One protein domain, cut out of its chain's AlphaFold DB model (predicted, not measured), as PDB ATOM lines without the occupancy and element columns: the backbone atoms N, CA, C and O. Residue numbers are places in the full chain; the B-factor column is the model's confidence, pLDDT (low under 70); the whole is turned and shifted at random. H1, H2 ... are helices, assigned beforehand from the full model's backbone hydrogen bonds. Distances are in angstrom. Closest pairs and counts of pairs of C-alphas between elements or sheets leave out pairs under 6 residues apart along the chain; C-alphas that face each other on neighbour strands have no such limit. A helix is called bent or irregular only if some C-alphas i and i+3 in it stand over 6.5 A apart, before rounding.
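What this domain is: This is residues 30 to 110 of the 115 residues of an uncharacterized protein of Rhizobium sp. 58 (UniProt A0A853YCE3). A long helix, H1, sticks out like an arm with residues 31 to 44 from a small compact head made by its last turns and three shorter helices. In the head H2 and H3 form a helical hairpin, side by side and opposite ways, while H4 runs crosswise to both and the later part of H1 runs crosswise to H2. The printed part has 81 residues with four named helices in the order H1, H2, H3, H4 and no named strand, and its class is all helix. It is elongated, 44 by 28 by 23 A, and only just compact, close to loose, with a radius of gyration of the C-alphas of 13.9 A.

Where its parts are: Find C-alpha 31 at (71.059, -17.076, 38.997); from there H1, residues 31 to 56, runs 37.1 A to C-alpha 56 at (88.541, -9.763, 7.096). Look next at residues 65 to 75 for H2, 15.2 A long. H3 is residues 80 to 94, 16.1 A long, and is irregular: C-alphas 90 and 93 are 9.6 A apart. H4, residues 98 to 110, runs 18.4 A and ends at C-alpha 110, at (93.491, -2.792, 7.998).

How they stand to each other: Begin with H1, which touches H2 with residues 46 to 53 alone; the closest C-alphas, of Leu 50 and Pro 65, are 5.2 A apart, and the lines are about perpendicular at 78 degrees. H1 and H4 only just touch, only at their ends, with 3 pairs of C-alphas within 8 A, the closest those of Ile 56 and Asp 107 at 6.2 A. H1 and H3 are apart. H2 and H3 form a hairpin at a shallow tilt of 23 degrees, opposite ways, with the C-alphas of Cys 74 and Ile 83 closest at 6.1 A. H3, with residues 80 to 84 alone, touches H4 at a steep tilt of 67 degrees, opposite ways; the closest C-alphas, of Arg 84 and Arg 98, are 6.1 A apart. H2 and H4 only just touch, with 3 pairs of C-alphas within 8 A, the closest those of Val 72 and Met 105 at 7.3 A; their lines are about perpendicular at 83 degrees. Each O i to N i+4 pair is within hydrogen-bond range in H1, H2 and H4, and 9 of 11 are in H3.

The domain as a whole: Residues 30 to 44, of which 31 to 44 belong to H1, stand free; without them the body spans 26 by 22 by 19 A. The two C-alphas farthest apart, of Pro 30 and Ser 99, are 45.0 A from each other. The printed part has no cut; the link from H1 to H2 is short, and those from H2 to H3 and from H3 to H4 are tight. Look at the B-factor column: the mean pLDDT of the printed part is 84.7, and residues 43 to 50 are under 70.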
ATOM      1  N   PRO A  30      67.037 -14.396  38.998       83.44
ATOM      2  CA  PRO A  30      67.513 -15.692  39.459       83.44
ATOM      3  C   PRO A  30      68.833 -16.071  38.779       83.44
ATOM      4  O   PRO A  30      69.025 -15.835  37.584       83.44
ATOM      5  N   ALA A  31      69.739 -16.712  39.518       75.69
ATOM      6  CA  ALA A  31      71.059 -17.076  38.997       75.69
ATOM      7  C   ALA A  31      70.984 -17.940  37.722       75.69
ATOM      8  O   ALA A  31      71.789 -17.771  36.809       75.69
ATOM      9  N   SER A  32      69.995 -18.833  37.628       79.19
ATOM     10  CA  SER A  32      69.746 -19.654  36.437       79.19
ATOM     11  C   SER A  32      69.368 -18.818  35.212       79.19
ATOM     12  O   SER A  32      69.874 -19.067  34.117       79.19
ATOM     13  N   GLU A  33      68.519 -17.808  35.394       76.94
ATOM     14  CA  GLU A  33      68.082 -16.900  34.336       76.94
ATOM     15  C   GLU A  33      69.226 -15.989  33.882       76.94
ATOM     16  O   GLU A  33      69.471 -15.851  32.684       76.94
ATOM     17  N   TYR A  34      70.016 -15.470  34.825       78.94
ATOM     18  CA  TYR A  34      71.239 -14.735  34.512       78.94
ATOM     19  C   TYR A  34      72.217 -15.568  33.672       78.94
ATOM     20  O   TYR A  34      72.728 -15.090  32.658       78.94
ATOM     21  N   LEU A  35      72.462 -16.828  34.049       77.19
ATOM     22  CA  LEU A  35      73.344 -17.721  33.293       77.19
ATOM     23  C   LEU A  35      72.802 -18.014  31.888       77.19
ATOM     24  O   LEU A  35      73.578 -18.055  30.931       77.19
ATOM     25  N   ALA A  36      71.487 -18.182  31.740       78.88
ATOM     26  CA  ALA A  36      70.850 -18.380  30.442       78.88
ATOM     27  C   ALA A  36      70.976 -17.137  29.546       78.88
ATOM     28  O   ALA A  36      71.376 -17.256  28.384       78.88
ATOM     29  N   LEU A  37      70.711 -15.946  30.092       77.62
ATOM     30  CA  LEU A  37      70.868 -14.667  29.395       77.62
ATOM     31  C   LEU A  37      72.322 -14.425  28.992       77.62
ATOM     32  O   LEU A  37      72.595 -14.060  27.847       77.62
ATOM     33  N   LYS A  38      73.266 -14.703  29.897       76.88
ATOM     34  CA  LYS A  38      74.702 -14.630  29.623       76.88
ATOM     35  C   LYS A  38      75.091 -15.558  28.470       76.88
ATOM     36  O   LYS A  38      75.707 -15.104  27.511       76.88
ATOM     37  N   LYS A  39      74.656 -16.822  28.499       74.81
ATOM     38  CA  LYS A  39      74.933 -17.801  27.435       74.81
ATOM     39  C   LYS A  39      74.327 -17.388  26.087       74.81
ATOM     40  O   LYS A  39      74.962 -17.543  25.044       74.81
ATOM     41  N   ALA A  40      73.109 -16.849  26.089       71.94
ATOM     42  CA  ALA A  40      72.455 -16.352  24.879       71.94
ATOM     43  C   ALA A  40      73.184 -15.132  24.290       71.94
ATOM     44  O   ALA A  40      73.377 -15.048  23.071       71.94
ATOM     45  N   ALA A  41      73.635 -14.213  25.149       71.38
ATOM     46  CA  ALA A  41      74.432 -13.058  24.755       71.38
ATOM     47  C   ALA A  41      75.792 -13.478  24.171       71.38
ATOM     48  O   ALA A  41      76.157 -13.010  23.091       71.38
ATOM     49  N   GLU A  42      76.492 -14.415  24.815       72.81
ATOM     50  CA  GLU A  42      77.756 -14.989  24.331       72.81
ATOM     51  C   GLU A  42      77.590 -15.646  22.952       72.81
ATOM     52  O   GLU A  42      78.356 -15.358  22.034       72.81
ATOM     53  N   ALA A  43      76.537 -16.443  22.745       64.44
ATOM     54  CA  ALA A  43      76.262 -17.085  21.456       64.44
ATOM     55  C   ALA A  43      75.905 -16.087  20.336       64.44
ATOM     56  O   ALA A  43      76.142 -16.341  19.151       64.44
ATOM     57  N   SER A  44      75.292 -14.951  20.676       63.94
ATOM     58  CA  SER A  44      75.018 -13.869  19.723       63.94
ATOM     59  C   SER A  44      76.297 -13.105  19.363       63.94
ATOM     60  O   SER A  44      76.556 -12.857  18.183       63.94
ATOM     61  N   HIS A  45      77.134 -12.808  20.361       64.12
ATOM     62  CA  HIS A  45      78.435 -12.168  20.174       64.12
ATOM     63  C   HIS A  45      79.355 -13.019  19.293       64.12
ATOM     64  O   HIS A  45      79.850 -12.528  18.283       64.12
ATOM     65  N   GLN A  46      79.483 -14.314  19.598       62.19
ATOM     66  CA  GLN A  46      80.301 -15.262  18.836       62.19
ATOM     67  C   GLN A  46      79.886 -15.353  17.364       62.19
ATOM     68  O   GLN A  46      80.738 -15.437  16.486       62.19
ATOM     69  N   ARG A  47      78.581 -15.307  17.056       61.12
ATOM     70  CA  ARG A  47      78.102 -15.309  15.662       61.12
ATOM     71  C   ARG A  47      78.506 -14.037  14.914       61.12
ATOM     72  O   ARG A  47      78.925 -14.118  13.757       61.12
ATOM     73  N   LYS A  48      78.417 -12.876  15.571       65.94
ATOM     74  CA  LYS A  48      78.837 -11.592  14.992       65.94
ATOM     75  C   LYS A  48      80.352 -11.532  14.805       65.94
ATOM     76  O   LYS A  48      80.792 -11.206  13.700       65.94
ATOM     77  N   SER A  49      81.137 -11.909  15.815       65.81
ATOM     78  CA  SER A  49      82.602 -11.900  15.738       65.81
ATOM     79  C   SER A  49      83.118 -12.889  14.689       65.81
ATOM     80  O   SER A  49      83.910 -12.506  13.830       65.81
ATOM     81  N   LEU A  50      82.548 -14.098  14.614       60.91
ATOM     82  CA  LEU A  50      82.853 -15.081  13.566       60.91
ATOM     83  C   LEU A  50      82.604 -14.536  12.151       60.91
ATOM     84  O   LEU A  50      83.461 -14.666  11.278       60.91
ATOM     85  N   SER A  51      81.439 -13.924  11.901       71.06
ATOM     86  CA  SER A  51      81.121 -13.359  10.578       71.06
ATOM     87  C   SER A  51      82.058 -12.206  10.195       71.06
ATOM     88  O   SER A  51      82.479 -12.091   9.042       71.06
ATOM     89  N   THR A  52      82.446 -11.404  11.184       78.38
ATOM     90  CA  THR A  52      83.298 -10.229  11.005       78.38
ATOM     91  C   THR A  52      84.728 -10.651  10.679       78.38
ATOM     92  O   THR A  52      85.261 -10.275   9.635       78.38
ATOM     93  N   TYR A  53      85.337 -11.512  11.501       83.00
ATOM     94  CA  TYR A  53      86.720 -11.934  11.284       83.00
ATOM     95  C   TYR A  53      86.893 -12.779  10.026       83.00
ATOM     96  O   TYR A  53      87.884 -12.589   9.328       83.00
ATOM     97  N   ARG A  54      85.930 -13.643   9.672       78.94
ATOM     98  CA  ARG A  54      85.985 -14.417   8.414       78.94
ATOM     99  C   ARG A  54      85.944 -13.547   7.165       78.94
ATOM    100  O   ARG A  54      86.505 -13.925   6.139       78.94
ATOM    101  N   THR A  55      85.274 -12.401   7.241       79.88
ATOM    102  CA  THR A  55      85.220 -11.446   6.127       79.88
ATOM    103  C   THR A  55      86.563 -10.731   5.951       79.88
ATOM    104  O   THR A  55      86.935 -10.374   4.836       79.88
ATOM    105  N   ILE A  56      87.314 -10.565   7.042       81.19
ATOM    106  CA  ILE A  56      88.541  -9.763   7.096       81.19
ATOM    107  C   ILE A  56      89.800 -10.612   6.898       81.19
ATOM    108  O   ILE A  56      90.725 -10.195   6.207       81.19
ATOM    109  N   SER A  57      89.837 -11.814   7.475       80.56
ATOM    110  CA  SER A  57      90.983 -12.715   7.438       80.56
ATOM    111  C   SER A  57      90.540 -14.142   7.127       80.56
ATOM    112  O   SER A  57      89.565 -14.656   7.670       80.56
ATOM    113  N   ARG A  58      91.302 -14.824   6.267       81.50
ATOM    114  CA  ARG A  58      91.111 -16.254   5.949       81.50
ATOM    115  C   ARG A  58      91.955 -17.177   6.834       81.50
ATOM    116  O   ARG A  58      92.114 -18.357   6.529       81.50
ATOM    117  N   SER A  59      92.564 -16.638   7.888       86.25
ATOM    118  CA  SER A  59      93.401 -17.408   8.809       86.25
ATOM    119  C   SER A  59      92.572 -18.399   9.636       86.25
ATOM    120  O   SER A  59      91.377 -18.207   9.847       86.25
ATOM    121  N   LYS A  60      93.222 -19.445  10.167       85.69
ATOM    122  CA  LYS A  60      92.580 -20.367  11.124       85.69
ATOM    123  C   LYS A  60      92.070 -19.638  12.373       85.69
ATOM    124  O   LYS A  60      91.022 -19.996  12.884       85.69
ATOM    125  N   ILE A  61      92.757 -18.568  12.786       89.56
ATOM    126  CA  ILE A  61      92.353 -17.707  13.906       89.56
ATOM    127  C   ILE A  61      90.954 -17.130  13.658       89.56
ATOM    128  O   ILE A  61      90.096 -17.220  14.521       89.56
ATOM    129  N   ALA A  62      90.677 -16.630  12.451       86.00
ATOM    130  CA  ALA A  62      89.367 -16.078  12.097       86.00
ATOM    131  C   ALA A  62      88.226 -17.117  12.061       86.00
ATOM    132  O   ALA A  62      87.052 -16.749  11.992       86.00
ATOM    133  N   LEU A  63      88.546 -18.414  12.085       84.44
ATOM    134  CA  LEU A  63      87.560 -19.492  12.169       84.44
ATOM    135  C   LEU A  63      87.191 -19.843  13.618       84.44
ATOM    136  O   LEU A  63      86.190 -20.535  13.804       84.44
ATOM    137  N   GLU A  64      87.954 -19.352  14.599       88.00
ATOM    138  CA  GLU A  64      87.818 -19.614  16.035       88.00
ATOM    139  C   GLU A  64      87.518 -18.296  16.776       88.00
ATOM    140  O   GLU A  64      88.436 -17.539  17.099       88.00
ATOM    141  N   PRO A  65      86.235 -17.965  17.021       84.31
ATOM    142  CA  PRO A  65      85.841 -16.639  17.504       84.31
ATOM    143  C   PRO A  65      86.384 -16.314  18.892       84.31
ATOM    144  O   PRO A  65      86.789 -15.188  19.142       84.31
ATOM    145  N   ASP A  66      86.431 -17.312  19.773       87.50
ATOM    146  CA  ASP A  66      86.986 -17.224  21.123       87.50
ATOM    147  C   ASP A  66      88.481 -16.877  21.113       87.50
ATOM    148  O   ASP A  66      88.940 -16.046  21.900       87.50
ATOM    149  N   LEU A  67      89.235 -17.495  20.203       91.00
ATOM    150  CA  LEU A  67      90.656 -17.231  20.010       91.00
ATOM    151  C   LEU A  67      90.886 -15.856  19.372       91.00
ATOM    152  O   LEU A  67      91.752 -15.105  19.822       91.00
ATOM    153  N   ALA A  68      90.110 -15.519  18.341       90.38
ATOM    154  CA  ALA A  68      90.191 -14.242  17.645       90.38
ATOM    155  C   ALA A  68      89.861 -13.061  18.568       90.38
ATOM    156  O   ALA A  68      90.665 -12.135  18.660       90.38
ATOM    157  N   ASP A  69      88.739 -13.125  19.293       89.38
ATOM    158  CA  ASP A  69      88.315 -12.087  20.242       89.38
ATOM    159  C   ASP A  69      89.389 -11.866  21.316       89.38
ATOM    160  O   ASP A  69      89.766 -10.730  21.598       89.38
ATOM    161  N   PHE A  70      89.966 -12.946  21.850       91.19
ATOM    162  CA  PHE A  70      91.035 -12.838  22.840       91.19
ATOM    163  C   PHE A  70      92.304 -12.177  22.288       91.19
ATOM    164  O   PHE A  70      92.929 -11.370  22.974       91.19
ATOM    165  N   ILE A  71      92.705 -12.514  21.059       91.81
ATOM    166  CA  ILE A  71      93.881 -11.911  20.418       91.81
ATOM    167  C   ILE A  71      93.656 -10.416  20.176       91.81
ATOM    168  O   ILE A  71      94.563  -9.629  20.444       91.81
ATOM    169  N   VAL A  72      92.464 -10.027  19.711       89.44
ATOM    170  CA  VAL A  72      92.098  -8.619  19.499       89.44
ATOM    171  C   VAL A  72      92.099  -7.850  20.822       89.44
ATOM    172  O   VAL A  72      92.714  -6.790  20.894       89.44
ATOM    173  N   GLU A  73      91.506  -8.408  21.880       88.81
ATOM    174  CA  GLU A  73      91.499  -7.804  23.222       88.81
ATOM    175  C   GLU A  73      92.925  -7.616  23.768       88.81
ATOM    176  O   GLU A  73      93.280  -6.558  24.290       88.81
ATOM    177  N   CYS A  74      93.786  -8.627  23.615       89.06
ATOM    178  CA  CYS A  74      95.165  -8.548  24.090       89.06
ATOM    179  C   CYS A  74      95.998  -7.540  23.286       89.06
ATOM    180  O   CYS A  74      96.890  -6.898  23.845       89.06
ATOM    181  N   ALA A  75      95.714  -7.363  21.996       86.88
ATOM    182  CA  ALA A  75      96.464  -6.461  21.131       86.88
ATOM    183  C   ALA A  75      96.354  -4.978  21.503       86.88
ATOM    184  O   ALA A  75      97.213  -4.198  21.095       86.88
ATOM    185  N   GLU A  76      95.364  -4.589  22.310       84.25
ATOM    186  CA  GLU A  76      95.273  -3.228  22.848       84.25
ATOM    187  C   GLU A  76      96.408  -2.895  23.827       84.25
ATOM    188  O   GLU A  76      96.751  -1.728  24.008       84.25
ATOM    189  N   LYS A  77      96.970  -3.908  24.501       87.50
ATOM    190  CA  LYS A  77      97.862  -3.724  25.662       87.50
ATOM    191  C   LYS A  77      99.163  -4.515  25.577       87.50
ATOM    192  O   LYS A  77     100.065  -4.282  26.377       87.50
ATOM    193  N   MET A  78      99.254  -5.472  24.659       90.38
ATOM    194  CA  MET A  78     100.325  -6.462  24.622       90.38
ATOM    195  C   MET A  78     101.033  -6.489  23.268       90.38
ATOM    196  O   MET A  78     100.424  -6.328  22.211       90.38
ATOM    197  N   SER A  79     102.336  -6.767  23.294       92.12
ATOM    198  CA  SER A  79     103.105  -7.089  22.091       92.12
ATOM    199  C   SER A  79     102.733  -8.474  21.551       92.12
ATOM    200  O   SER A  79     102.226  -9.329  22.273       92.12
ATOM    201  N   THR A  80     103.043  -8.756  20.284       92.06
ATOM    202  CA  THR A  80     102.743 -10.060  19.660       92.06
ATOM    203  C   THR A  80     103.356 -11.250  20.410       92.06
ATOM    204  O   THR A  80     102.754 -12.322  20.446       92.06
ATOM    205  N   ASP A  81     104.523 -11.076  21.036       92.88
ATOM    206  CA  ASP A  81     105.148 -12.128  21.848       92.88
ATOM    207  C   ASP A  81     104.387 -12.380  23.148       92.88
ATOM    208  O   ASP A  81     104.171 -13.531  23.525       92.88
ATOM    209  N   GLN A  82     103.917 -11.315  23.795       94.44
ATOM    210  CA  GLN A  82     103.077 -11.414  24.986       94.44
ATOM    211  C   GLN A  82     101.723 -12.051  24.658       94.44
ATOM    212  O   GLN A  82     101.286 -12.942  25.384       94.44
ATOM    213  N   ILE A  83     101.109 -11.674  23.531       94.25
ATOM    214  CA  ILE A  83      99.866 -12.291  23.045       94.25
ATOM    215  C   ILE A  83     100.083 -13.786  22.815       94.25
ATOM    216  O   ILE A  83      99.268 -14.591  23.257       94.25
ATOM    217  N   ARG A  84     101.196 -14.187  22.186       95.44
ATOM    218  CA  ARG A  84     101.509 -15.608  21.989       95.44
ATOM    219  C   ARG A  84     101.579 -16.343  23.324       95.44
ATOM    220  O   ARG A  84     100.899 -17.353  23.486       95.44
ATOM    221  N   SER A  85     102.354 -15.839  24.282       95.56
ATOM    222  CA  SER A  85     102.458 -16.455  25.610       95.56
ATOM    223  C   SER A  85     101.094 -16.557  26.294       95.56
ATOM    224  O   SER A  85     100.741 -17.619  26.801       95.56
ATOM    225  N   ALA A  86     100.278 -15.504  26.224       94.50
ATOM    226  CA  ALA A  86      98.924 -15.502  26.770       94.50
ATOM    227  C   ALA A  86      98.010 -16.531  26.077       94.50
ATOM    228  O   ALA A  86      97.256 -17.239  26.744       94.50
ATOM    229  N   THR A  87      98.108 -16.678  24.750       94.69
ATOM    230  CA  THR A  87      97.343 -17.695  24.011       94.69
ATOM    231  C   THR A  87      97.780 -19.116  24.343       94.69
ATOM    232  O   THR A  87      96.922 -19.985  24.441       94.69
ATOM    233  N   VAL A  88      99.073 -19.363  24.582       95.44
ATOM    234  CA  VAL A  88      99.567 -20.676  25.029       95.44
ATOM    235  C   VAL A  88      98.999 -21.017  26.404       95.44
ATOM    236  O   VAL A  88      98.491 -22.116  26.595       95.44
ATOM    237  N   VAL A  89      99.010 -20.064  27.338       95.62
ATOM    238  CA  VAL A  89      98.454 -20.266  28.685       95.62
ATOM    239  C   VAL A  89      96.949 -20.550  28.637       95.62
ATOM    240  O   VAL A  89      96.468 -21.415  29.362       95.62
ATOM    241  N   LYS A  90      96.197 -19.840  27.787       93.44
ATOM    242  CA  LYS A  90      94.730 -19.940  27.742       93.44
ATOM    243  C   LYS A  90      94.206 -21.087  26.869       93.44
ATOM    244  O   LYS A  90      93.180 -21.671  27.201       93.44
ATOM    245  N   PHE A  91      94.871 -21.385  25.753       92.31
ATOM    246  CA  PHE A  91      94.366 -22.292  24.713       92.31
ATOM    247  C   PHE A  91      95.275 -23.500  24.430       92.31
ATOM    248  O   PHE A  91      94.884 -24.372  23.651       92.31
ATOM    249  N   GLY A  92      96.460 -23.588  25.047       92.56
ATOM    250  CA  GLY A  92      97.373 -24.726  24.900       92.56
ATOM    251  C   GLY A  92      97.793 -24.959  23.448       92.56
ATOM    252  O   GLY A  92      98.235 -24.036  22.766       92.56
ATOM    253  N   ASP A  93      97.602 -26.183  22.955       90.50
ATOM    254  CA  ASP A  93      97.991 -26.606  21.600       90.50
ATOM    255  C   ASP A  93      97.240 -25.880  20.474       90.50
ATOM    256  O   ASP A  93      97.682 -25.872  19.324       90.50
ATOM    257  N   ARG A  94      96.112 -25.233  20.793       90.06
ATOM    258  CA  ARG A  94      95.379 -24.377  19.846       90.06
ATOM    259  C   ARG A  94      96.056 -23.019  19.640       90.06
ATOM    260  O   ARG A  94      95.629 -22.257  18.774       90.06
ATOM    261  N   ALA A  95      97.082 -22.685  20.426       92.38
ATOM    262  CA  ALA A  95      97.754 -21.401  20.331       92.38
ATOM    263  C   ALA A  95      98.395 -21.210  18.941       92.38
ATOM    264  O   ALA A  95      99.232 -22.010  18.509       92.38
ATOM    265  N   PRO A  96      98.039 -20.136  18.220       91.75
ATOM    266  CA  PRO A  96      98.583 -19.882  16.900       91.75
ATOM    267  C   PRO A  96     100.062 -19.493  16.967       91.75
ATOM    268  O   PRO A  96     100.586 -19.004  17.971       91.75
ATOM    269  N   SER A  97     100.759 -19.668  15.844       94.12
ATOM    270  CA  SER A  97     102.141 -19.213  15.725       94.12
ATOM    271  C   SER A  97     102.232 -17.685  15.800       94.12
ATOM    272  O   SER A  97     101.310 -16.971  15.400       94.12
ATOM    273  N   ARG A  98     103.391 -17.168  16.233       93.62
ATOM    274  CA  ARG A  98     103.676 -15.721  16.288       93.62
ATOM    275  C   ARG A  98     103.361 -15.023  14.959       93.62
ATOM    276  O   ARG A  98     102.698 -13.991  14.939       93.62
ATOM    277  N   SER A  99     103.795 -15.613  13.845       93.12
ATOM    278  CA  SER A  99     103.552 -15.081  12.500       93.12
ATOM    279  C   SER A  99     102.073 -15.124  12.110       93.12
ATOM    280  O   SER A  99     101.605 -14.237  11.400       93.12
ATOM    281  N   GLY A 100     101.331 -16.135  12.574       93.19
ATOM    282  CA  GLY A 100      99.883 -16.220  12.392       93.19
ATOM    283  C   GLY A 100      99.152 -15.091  13.114       93.19
ATOM    284  O   GLY A 100      98.332 -14.415  12.498       93.19
ATOM    285  N   ILE A 101      99.517 -14.836  14.376       93.62
ATOM    286  CA  ILE A 101      98.989 -13.718  15.175       93.62
ATOM    287  C   ILE A 101      99.300 -12.387  14.489       93.62
ATOM    288  O   ILE A 101      98.404 -11.571  14.303       93.62
ATOM    289  N   PHE A 102     100.548 -12.178  14.062       93.00
ATOM    290  CA  PHE A 102     100.957 -10.941  13.395       93.00
ATOM    291  C   PHE A 102     100.135 -10.659  12.127       93.00
ATOM    292  O   PHE A 102      99.613  -9.558  11.968       93.00
ATOM    293  N   ARG A 103      99.982 -11.657  11.245       91.69
ATOM    294  CA  ARG A 103      99.194 -11.515  10.007       91.69
ATOM    295  C   ARG A 103      97.722 -11.241  10.297       91.69
ATOM    296  O   ARG A 103      97.150 -10.335   9.706       91.69
ATOM    297  N   PHE A 104      97.133 -11.976  11.239       92.50
ATOM    298  CA  PHE A 104      95.752 -11.746  11.655       92.50
ATOM    299  C   PHE A 104      95.556 -10.319  12.188       92.50
ATOM    300  O   PHE A 104      94.644  -9.624  11.756       92.50
ATOM    301  N   MET A 105      96.460  -9.836  13.043       91.19
ATOM    302  CA  MET A 105      96.412  -8.465  13.555       91.19
ATOM    303  C   MET A 105      96.566  -7.412  12.457       91.19
ATOM    304  O   MET A 105      95.924  -6.366  12.517       91.19
ATOM    305  N   GLN A 106      97.388  -7.676  11.440       90.25
ATOM    306  CA  GLN A 106      97.516  -6.790  10.286       90.25
ATOM    307  C   GLN A 106      96.199  -6.692   9.503       90.25
ATOM    308  O   GLN A 106      95.780  -5.583   9.166       90.25
ATOM    309  N   ASP A 107      95.527  -7.822   9.261       89.38
ATOM    310  CA  ASP A 107      94.219  -7.857   8.595       89.38
ATOM    311  C   ASP A 107      93.165  -7.081   9.411       89.38
ATOM    312  O   ASP A 107      92.450  -6.232   8.875       89.38
ATOM    313  N   VAL A 108      93.114  -7.313  10.727       87.38
ATOM    314  CA  VAL A 108      92.172  -6.663  11.657       87.38
ATOM    315  C   VAL A 108      92.401  -5.148  11.739       87.38
ATOM    316  O   VAL A 108      91.438  -4.379  11.694       87.38
ATOM    317  N   ARG A 109      93.660  -4.692  11.799       86.88
ATOM    318  CA  ARG A 109      94.005  -3.258  11.776       86.88
ATOM    319  C   ARG A 109      93.641  -2.604  10.452       86.88
ATOM    320  O   ARG A 109      93.093  -1.508  10.444       86.88
ATOM    321  N   ARG A 110      93.888  -3.284   9.327       86.75
ATOM    322  CA  ARG A 110      93.491  -2.792   7.998       86.75
ATOM    323  C   ARG A 110      91.973  -2.613   7.887       86.75
ATOM    324  O   ARG A 110      91.525  -1.711   7.189       86.75
TER     325      ARG A 110